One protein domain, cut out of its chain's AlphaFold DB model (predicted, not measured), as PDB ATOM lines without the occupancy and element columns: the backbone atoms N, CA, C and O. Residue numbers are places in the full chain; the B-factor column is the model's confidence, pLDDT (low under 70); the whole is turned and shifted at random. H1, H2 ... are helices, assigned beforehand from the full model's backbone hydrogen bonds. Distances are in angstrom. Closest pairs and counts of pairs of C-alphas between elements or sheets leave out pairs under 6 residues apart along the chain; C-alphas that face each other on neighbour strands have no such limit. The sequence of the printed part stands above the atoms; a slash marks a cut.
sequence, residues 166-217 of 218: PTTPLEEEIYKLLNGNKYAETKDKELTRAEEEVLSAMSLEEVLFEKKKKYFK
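This is residues 166 to 217 of the 218 residues of the protein "Putative U3 small nucleolar RNA-associated protein 14-like A" of Stichopus japonicus (UniProt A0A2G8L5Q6). Three helices are strung out one after another with few contacts: H1 makes one end, a looping link leads to H2, which runs on in much the same direction, and H3 folds back from H2 in a V at the other end. The printed part has 52 residues with three named helices, H1, H2 and H3 in that order, no named strand, and is all helix. It is only just extended, close to loose, with a radius of gyration of the C-alphas of 15.0 A, and forms a rod spanning 46 by 22 by 15 A.

H1, residues 169 to 180, begins at C-alpha 169 (22.624, -59.427, -21.510) and is 16.1 A long. H2, residues 193 to 201, is 12.5 A long. H3, residues 204 to 215, is 17.0 A long and ends at C-alpha 215 (54.839, -46.199, -3.576).

H1 is apart from H2 and H3. H2 and H3 are close but not clearly touching; their closest C-alphas, of Leu 199 and Val 207, are 6.0 A apart. They run opposite ways at a steep tilt of 38 degrees, only just past shallow. In H1, H2 and H3 every O i to N i+4 pair is within hydrogen-bond range.

The C-alphas farthest apart, of Thr 168 and Glu 205, are 46.8 A apart. The printed part has no cut. The link from H1 to H2 is long; that from H2 to H3 is tight. Residue 187 alone is under pLDDT 70.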
ATOM      1  N   PRO A 166      30.833 -63.172 -19.114       91.19
ATOM      2  CA  PRO A 166      29.486 -62.610 -19.095       91.19
ATOM      3  C   PRO A 166      28.592 -63.417 -20.041       91.19
ATOM      4  O   PRO A 166      28.963 -63.638 -21.194       91.19
ATOM      5  N   THR A 167      27.456 -63.900 -19.537       92.19
ATOM      6  CA  THR A 167      26.510 -64.730 -20.310       92.19
ATOM      7  C   THR A 167      25.140 -64.068 -20.414       92.19
ATOM      8  O   THR A 167      24.436 -64.252 -21.405       92.19
ATOM      9  N   THR A 168      24.737 -63.301 -19.398       95.69
ATOM     10  CA  THR A 168      23.462 -62.576 -19.432       95.69
ATOM     11  C   THR A 168      23.613 -61.237 -20.166       95.69
ATOM     12  O   THR A 168      24.694 -60.645 -20.144       95.69
ATOM     13  N   PRO A 169      22.545 -60.707 -20.799       95.62
ATOM     14  CA  PRO A 169      22.624 -59.427 -21.510       95.62
ATOM     15  C   PRO A 169      23.049 -58.279 -20.584       95.62
ATOM     16  O   PRO A 169      23.836 -57.422 -20.973       95.62
ATOM     17  N   LEU A 170      22.599 -58.312 -19.326       95.94
ATOM     18  CA  LEU A 170      22.999 -57.353 -18.302       95.94
ATOM     19  C   LEU A 170      24.491 -57.481 -17.959       95.94
ATOM     20  O   LEU A 170      25.188 -56.472 -17.886       95.94
ATOM     21  N   GLU A 171      25.007 -58.698 -17.773       93.00
ATOM     22  CA  GLU A 171      26.440 -58.913 -17.526       93.00
ATOM     23  C   GLU A 171      27.298 -58.434 -18.697       93.00
ATOM     24  O   GLU A 171      28.361 -57.854 -18.478       93.00
ATOM     25  N   GLU A 172      26.851 -58.647 -19.937       92.94
ATOM     26  CA  GLU A 172      27.553 -58.148 -21.117       92.94
ATOM     27  C   GLU A 172      27.600 -56.621 -21.160       92.94
ATOM     28  O   GLU A 172      28.643 -56.053 -21.488       92.94
ATOM     29  N   GLU A 173      26.491 -55.948 -20.856       93.56
ATOM     30  CA  GLU A 173      26.437 -54.487 -20.792       93.56
ATOM     31  C   GLU A 173      27.361 -53.949 -19.699       93.56
ATOM     32  O   GLU A 173      28.169 -53.061 -19.969       93.56
ATOM     33  N   ILE A 174      27.329 -54.536 -18.500       92.38
ATOM     34  CA  ILE A 174      28.229 -54.160 -17.401       92.38
ATOM     35  C   ILE A 174      29.690 -54.398 -17.793       92.38
ATOM     36  O   ILE A 174      30.536 -53.533 -17.569       92.38
ATOM     37  N   TYR A 175      30.000 -55.531 -18.423       89.75
ATOM     38  CA  TYR A 175      31.351 -55.843 -18.881       89.75
ATOM     39  C   TYR A 175      31.835 -54.864 -19.963       89.75
ATOM     40  O   TYR A 175      32.992 -54.436 -19.940       89.75
ATOM     41  N   LYS A 176      30.959 -54.467 -20.895       89.38
ATOM     42  CA  LYS A 176      31.247 -53.442 -21.914       89.38
ATOM     43  C   LYS A 176      31.473 -52.073 -21.276       89.38
ATOM     44  O   LYS A 176      32.421 -51.391 -21.653       89.38
ATOM     45  N   LEU A 177      30.646 -51.689 -20.305       90.75
ATOM     46  CA  LEU A 177      30.790 -50.431 -19.573       90.75
ATOM     47  C   LEU A 177      32.099 -50.389 -18.780       90.75
ATOM     48  O   LEU A 177      32.818 -49.393 -18.846       90.75
ATOM     49  N   LEU A 178      32.441 -51.475 -18.082       87.12
ATOM     50  CA  LEU A 178      33.661 -51.559 -17.285       87.12
ATOM     51  C   LEU A 178      34.909 -51.503 -18.174       87.12
ATOM     52  O   LEU A 178      35.772 -50.665 -17.952       87.12
ATOM     53  N   ASN A 179      34.979 -52.311 -19.234       82.88
ATOM     54  CA  ASN A 179      36.151 -52.334 -20.122       82.88
ATOM     55  C   ASN A 179      36.225 -51.148 -21.094       82.88
ATOM     56  O   ASN A 179      37.290 -50.858 -21.644       82.88
ATOM     57  N   GLY A 180      35.098 -50.482 -21.347       81.56
ATOM     58  CA  GLY A 180      35.038 -49.242 -22.119       81.56
ATOM     59  C   GLY A 180      35.503 -48.026 -21.320       81.56
ATOM     60  O   GLY A 180      35.874 -47.010 -21.912       81.56
ATOM     61  N   ASN A 181      35.520 -48.119 -19.987       85.44
ATOM     62  CA  ASN A 181      35.974 -47.041 -19.129       85.44
ATOM     63  C   ASN A 181      37.507 -46.930 -19.156       85.44
ATOM     64  O   ASN A 181      38.229 -47.881 -18.865       85.44
ATOM     65  N   LYS A 182      38.015 -45.728 -19.446       80.75
ATOM     66  CA  LYS A 182      39.452 -45.428 -19.391       80.75
ATOM     67  C   LYS A 182      40.044 -45.556 -17.989       80.75
ATOM     68  O   LYS A 182      41.263 -45.644 -17.902       80.75
ATOM     69  N   TYR A 183      39.204 -45.532 -16.950       79.56
ATOM     70  CA  TYR A 183      39.580 -45.643 -15.539       79.56
ATOM     71  C   TYR A 183      39.560 -47.080 -14.988       79.56
ATOM     72  O   TYR A 183      39.816 -47.274 -13.805       79.56
ATOM     73  N   ALA A 184      39.209 -48.082 -15.798       80.50
ATOM     74  CA  ALA A 184      39.162 -49.460 -15.324       80.50
ATOM     75  C   ALA A 184      40.554 -50.104 -15.296       80.50
ATOM     76  O   ALA A 184      41.327 -50.007 -16.256       80.50
ATOM     77  N   GLU A 185      40.833 -50.810 -14.202       74.00
ATOM     78  CA  GLU A 185      42.042 -51.607 -14.034       74.00
ATOM     79  C   GLU A 185      42.061 -52.751 -15.053       74.00
ATOM     80  O   GLU A 185      41.088 -53.490 -15.229       74.00
ATOM     81  N   THR A 186      43.181 -52.892 -15.758       71.44
ATOM     82  CA  THR A 186      43.382 -54.000 -16.692       71.44
ATOM     83  C   THR A 186      44.110 -55.113 -15.953       71.44
ATOM     84  O   THR A 186      45.109 -54.842 -15.298       71.44
ATOM     85  N   LYS A 187      43.658 -56.367 -16.098       68.50
ATOM     86  CA  LYS A 187      44.222 -57.528 -15.377       68.50
ATOM     87  C   LYS A 187      45.753 -57.653 -15.475       68.50
ATOM     88  O   LYS A 187      46.370 -58.175 -14.558       68.50
ATOM     89  N   ASP A 188      46.345 -57.145 -16.557       72.31
ATOM     90  CA  ASP A 188      47.767 -57.309 -16.875       72.31
ATOM     91  C   ASP A 188      48.606 -56.028 -16.674       72.31
ATOM     92  O   ASP A 188      49.796 -56.024 -16.997       72.31
ATOM     93  N   LYS A 189      48.014 -54.920 -16.198       77.62
ATOM     94  CA  LYS A 189      48.704 -53.624 -16.062       77.62
ATOM     95  C   LYS A 189      48.372 -52.922 -14.747       77.62
ATOM     96  O   LYS A 189      47.212 -52.694 -14.436       77.62
ATOM     97  N   GLU A 190      49.412 -52.469 -14.053       73.69
ATOM     98  CA  GLU A 190      49.325 -51.708 -12.791       73.69
ATOM     99  C   GLU A 190      48.854 -50.254 -12.965       73.69
ATOM    100  O   GLU A 190      48.522 -49.576 -11.988       73.69
ATOM    101  N   LEU A 191      48.907 -49.744 -14.200       77.81
ATOM    102  CA  LEU A 191      48.507 -48.390 -14.556       77.81
ATOM    103  C   LEU A 191      47.320 -48.441 -15.504       77.81
ATOM    104  O   LEU A 191      47.297 -49.165 -16.504       77.81
ATOM    105  N   THR A 192      46.337 -47.626 -15.171       84.81
ATOM    106  CA  THR A 192      45.108 -47.474 -15.931       84.81
ATOM    107  C   THR A 192      45.350 -46.600 -17.166       84.81
ATOM    108  O   THR A 192      46.215 -45.730 -17.151       84.81
ATOM    109  N   ARG A 193      44.584 -46.770 -18.254       83.25
ATOM    110  CA  ARG A 193      44.803 -46.007 -19.508       83.25
ATOM    111  C   ARG A 193      44.769 -44.493 -19.297       83.25
ATOM    112  O   ARG A 193      45.581 -43.779 -19.870       83.25
ATOM    113  N   ALA A 194      43.851 -44.009 -18.461       84.31
ATOM    114  CA  ALA A 194      43.800 -42.597 -18.095       84.31
ATOM    115  C   ALA A 194      45.060 -42.142 -17.336       84.31
ATOM    116  O   ALA A 194      45.551 -41.042 -17.565       84.31
ATOM    117  N   GLU A 195      45.613 -42.986 -16.465       83.81
ATOM    118  CA  GLU A 195      46.849 -42.686 -15.735       83.81
ATOM    119  C   GLU A 195      48.061 -42.697 -16.672       83.81
ATOM    120  O   GLU A 195      48.911 -41.819 -16.569       83.81
ATOM    121  N   GLU A 196      48.122 -43.635 -17.623       84.56
ATOM    122  CA  GLU A 196      49.143 -43.657 -18.678       84.56
ATOM    123  C   GLU A 196      49.087 -42.371 -19.528       84.56
ATOM    124  O   GLU A 196      50.124 -41.746 -19.759       84.56
ATOM    125  N   GLU A 197      47.888 -41.936 -19.941       85.88
ATOM    126  CA  GLU A 197      47.672 -40.683 -20.684       85.88
ATOM    127  C   GLU A 197      48.141 -39.462 -19.868       85.88
ATOM    128  O   GLU A 197      48.894 -38.630 -20.380       85.88
ATOM    129  N   VAL A 198      47.773 -39.376 -18.586       84.69
ATOM    130  CA  VAL A 198      48.179 -38.275 -17.694       84.69
ATOM    131  C   VAL A 198      49.692 -38.258 -17.475       84.69
ATOM    132  O   VAL A 198      50.315 -37.208 -17.624       84.69
ATOM    133  N   LEU A 199      50.306 -39.409 -17.192       82.31
ATOM    134  CA  LEU A 199      51.757 -39.511 -17.021       82.31
ATOM    135  C   LEU A 199      52.512 -39.175 -18.310       82.31
ATOM    136  O   LEU A 199      53.600 -38.610 -18.244       82.31
ATOM    137  N   SER A 200      51.944 -39.492 -19.477       84.12
ATOM    138  CA  SER A 200      52.550 -39.155 -20.769       84.12
ATOM    139  C   SER A 200      52.516 -37.656 -21.087       84.12
ATOM    140  O   SER A 200      53.365 -37.175 -21.834       84.12
ATOM    141  N   ALA A 201      51.563 -36.919 -20.510       87.38
ATOM    142  CA  ALA A 201      51.413 -35.477 -20.694       87.38
ATOM    143  C   ALA A 201      52.233 -34.635 -19.692       87.38
ATOM    144  O   ALA A 201      52.372 -33.429 -19.891       87.38
ATOM    145  N   MET A 202      52.759 -35.244 -18.624       82.06
ATOM    146  CA  MET A 202      53.536 -34.579 -17.568       82.06
ATOM    147  C   MET A 202      55.035 -34.483 -17.896       82.06
ATOM    148  O   MET A 202      55.556 -35.184 -18.766       82.06
ATOM    149  N   SER A 203      55.759 -33.624 -17.172       87.31
ATOM    150  CA  SER A 203      57.223 -33.552 -17.271       87.31
ATOM    151  C   SER A 203      57.910 -34.733 -16.558       87.31
ATOM    152  O   SER A 203      57.360 -35.332 -15.634       87.31
ATOM    153  N   LEU A 204      59.142 -35.078 -16.963       81.00
ATOM    154  CA  LEU A 204      59.874 -36.229 -16.403       81.00
ATOM    155  C   LEU A 204      60.065 -36.147 -14.877       81.00
ATOM    156  O   LEU A 204      60.024 -37.172 -14.197       81.00
ATOM    157  N   GLU A 205      60.267 -34.944 -14.338       84.12
ATOM    158  CA  GLU A 205      60.468 -34.707 -12.904       84.12
ATOM    159  C   GLU A 205      59.170 -34.914 -12.106       84.12
ATOM    160  O   GLU A 205      59.171 -35.584 -11.070       84.12
ATOM    161  N   GLU A 206      58.041 -34.446 -12.643       83.94
ATOM    162  CA  GLU A 206      56.710 -34.657 -12.061       83.94
ATOM    163  C   GLU A 206      56.301 -36.137 -12.084       83.94
ATOM    164  O   GLU A 206      55.782 -36.649 -11.091       83.94
ATOM    165  N   VAL A 207      56.604 -36.863 -13.167       83.00
ATOM    166  CA  VAL A 207      56.338 -38.310 -13.270       83.00
ATOM    167  C   VAL A 207      57.079 -39.094 -12.186       83.00
ATOM    168  O   VAL A 207      56.517 -40.012 -11.582       83.00
ATOM    169  N   LEU A 208      58.344 -38.758 -11.918       82.75
ATOM    170  CA  LEU A 208      59.126 -39.408 -10.863       82.75
ATOM    171  C   LEU A 208      58.565 -39.103  -9.471       82.75
ATOM    172  O   LEU A 208      58.522 -39.999  -8.621       82.75
ATOM    173  N   PHE A 209      58.111 -37.868  -9.247       85.88
ATOM    174  CA  PHE A 209      57.482 -37.466  -7.994       85.88
ATOM    175  C   PHE A 209      56.173 -38.225  -7.739       85.88
ATOM    176  O   PHE A 209      56.002 -38.802  -6.663       85.88
ATOM    177  N   GLU A 210      55.283 -38.302  -8.731       81.62
ATOM    178  CA  GLU A 210      54.015 -39.032  -8.607       81.62
ATOM    179  C   GLU A 210      54.233 -40.544  -8.443       81.62
ATOM    180  O   GLU A 210      53.601 -41.164  -7.585       81.62
ATOM    181  N   LYS A 211      55.203 -41.141  -9.153       82.25
ATOM    182  CA  LYS A 211      55.595 -42.543  -8.912       82.25
ATOM    183  C   LYS A 211      56.044 -42.751  -7.468       82.25
ATOM    184  O   LYS A 211      55.527 -43.635  -6.793       82.25
ATOM    185  N   LYS A 212      56.961 -41.915  -6.966       85.81
ATOM    186  CA  LYS A 212      57.458 -42.002  -5.581       85.81
ATOM    187  C   LYS A 212      56.334 -41.849  -4.553       85.81
ATOM    188  O   LYS A 212      56.342 -42.536  -3.538       85.81
ATOM    189  N   LYS A 213      55.370 -40.969  -4.821       85.69
ATOM    190  CA  LYS A 213      54.201 -40.724  -3.971       85.69
ATOM    191  C   LYS A 213      53.231 -41.908  -3.943       85.69
ATOM    192  O   LYS A 213      52.719 -42.202  -2.868       85.69
ATOM    193  N   LYS A 214      53.012 -42.603  -5.070       81.25
ATOM    194  CA  LYS A 214      52.205 -43.838  -5.121       81.25
ATOM    195  C   LYS A 214      52.818 -44.925  -4.227       81.25
ATOM    196  O   LYS A 214      52.142 -45.408  -3.330       81.25
ATOM    197  N   TYR A 215      54.120 -45.187  -4.371       79.19
ATOM    198  CA  TYR A 215      54.839 -46.199  -3.576       79.19
ATOM    199  C   TYR A 215      54.938 -45.907  -2.071       79.19
ATOM    200  O   TYR A 215      55.235 -46.810  -1.304       79.19
ATOM    201  N   PHE A 216      54.761 -44.655  -1.644       83.19
ATOM    202  CA  PHE A 216      54.815 -44.275  -0.225       83.19
ATOM    203  C   PHE A 216      53.441 -44.232   0.452       83.19
ATOM    204  O   PHE A 216      53.370 -43.966   1.653       83.19
ATOM    205  N   LYS A 217      52.359 -44.387  -0.318       70.38
ATOM    206  CA  LYS A 217      50.982 -44.267   0.171       70.38
ATOM    207  C   LYS A 217      50.285 -45.623   0.342       70.38
ATOM    208  O   LYS A 217      49.287 -45.672   1.058       70.38
TER     209      LYS A 217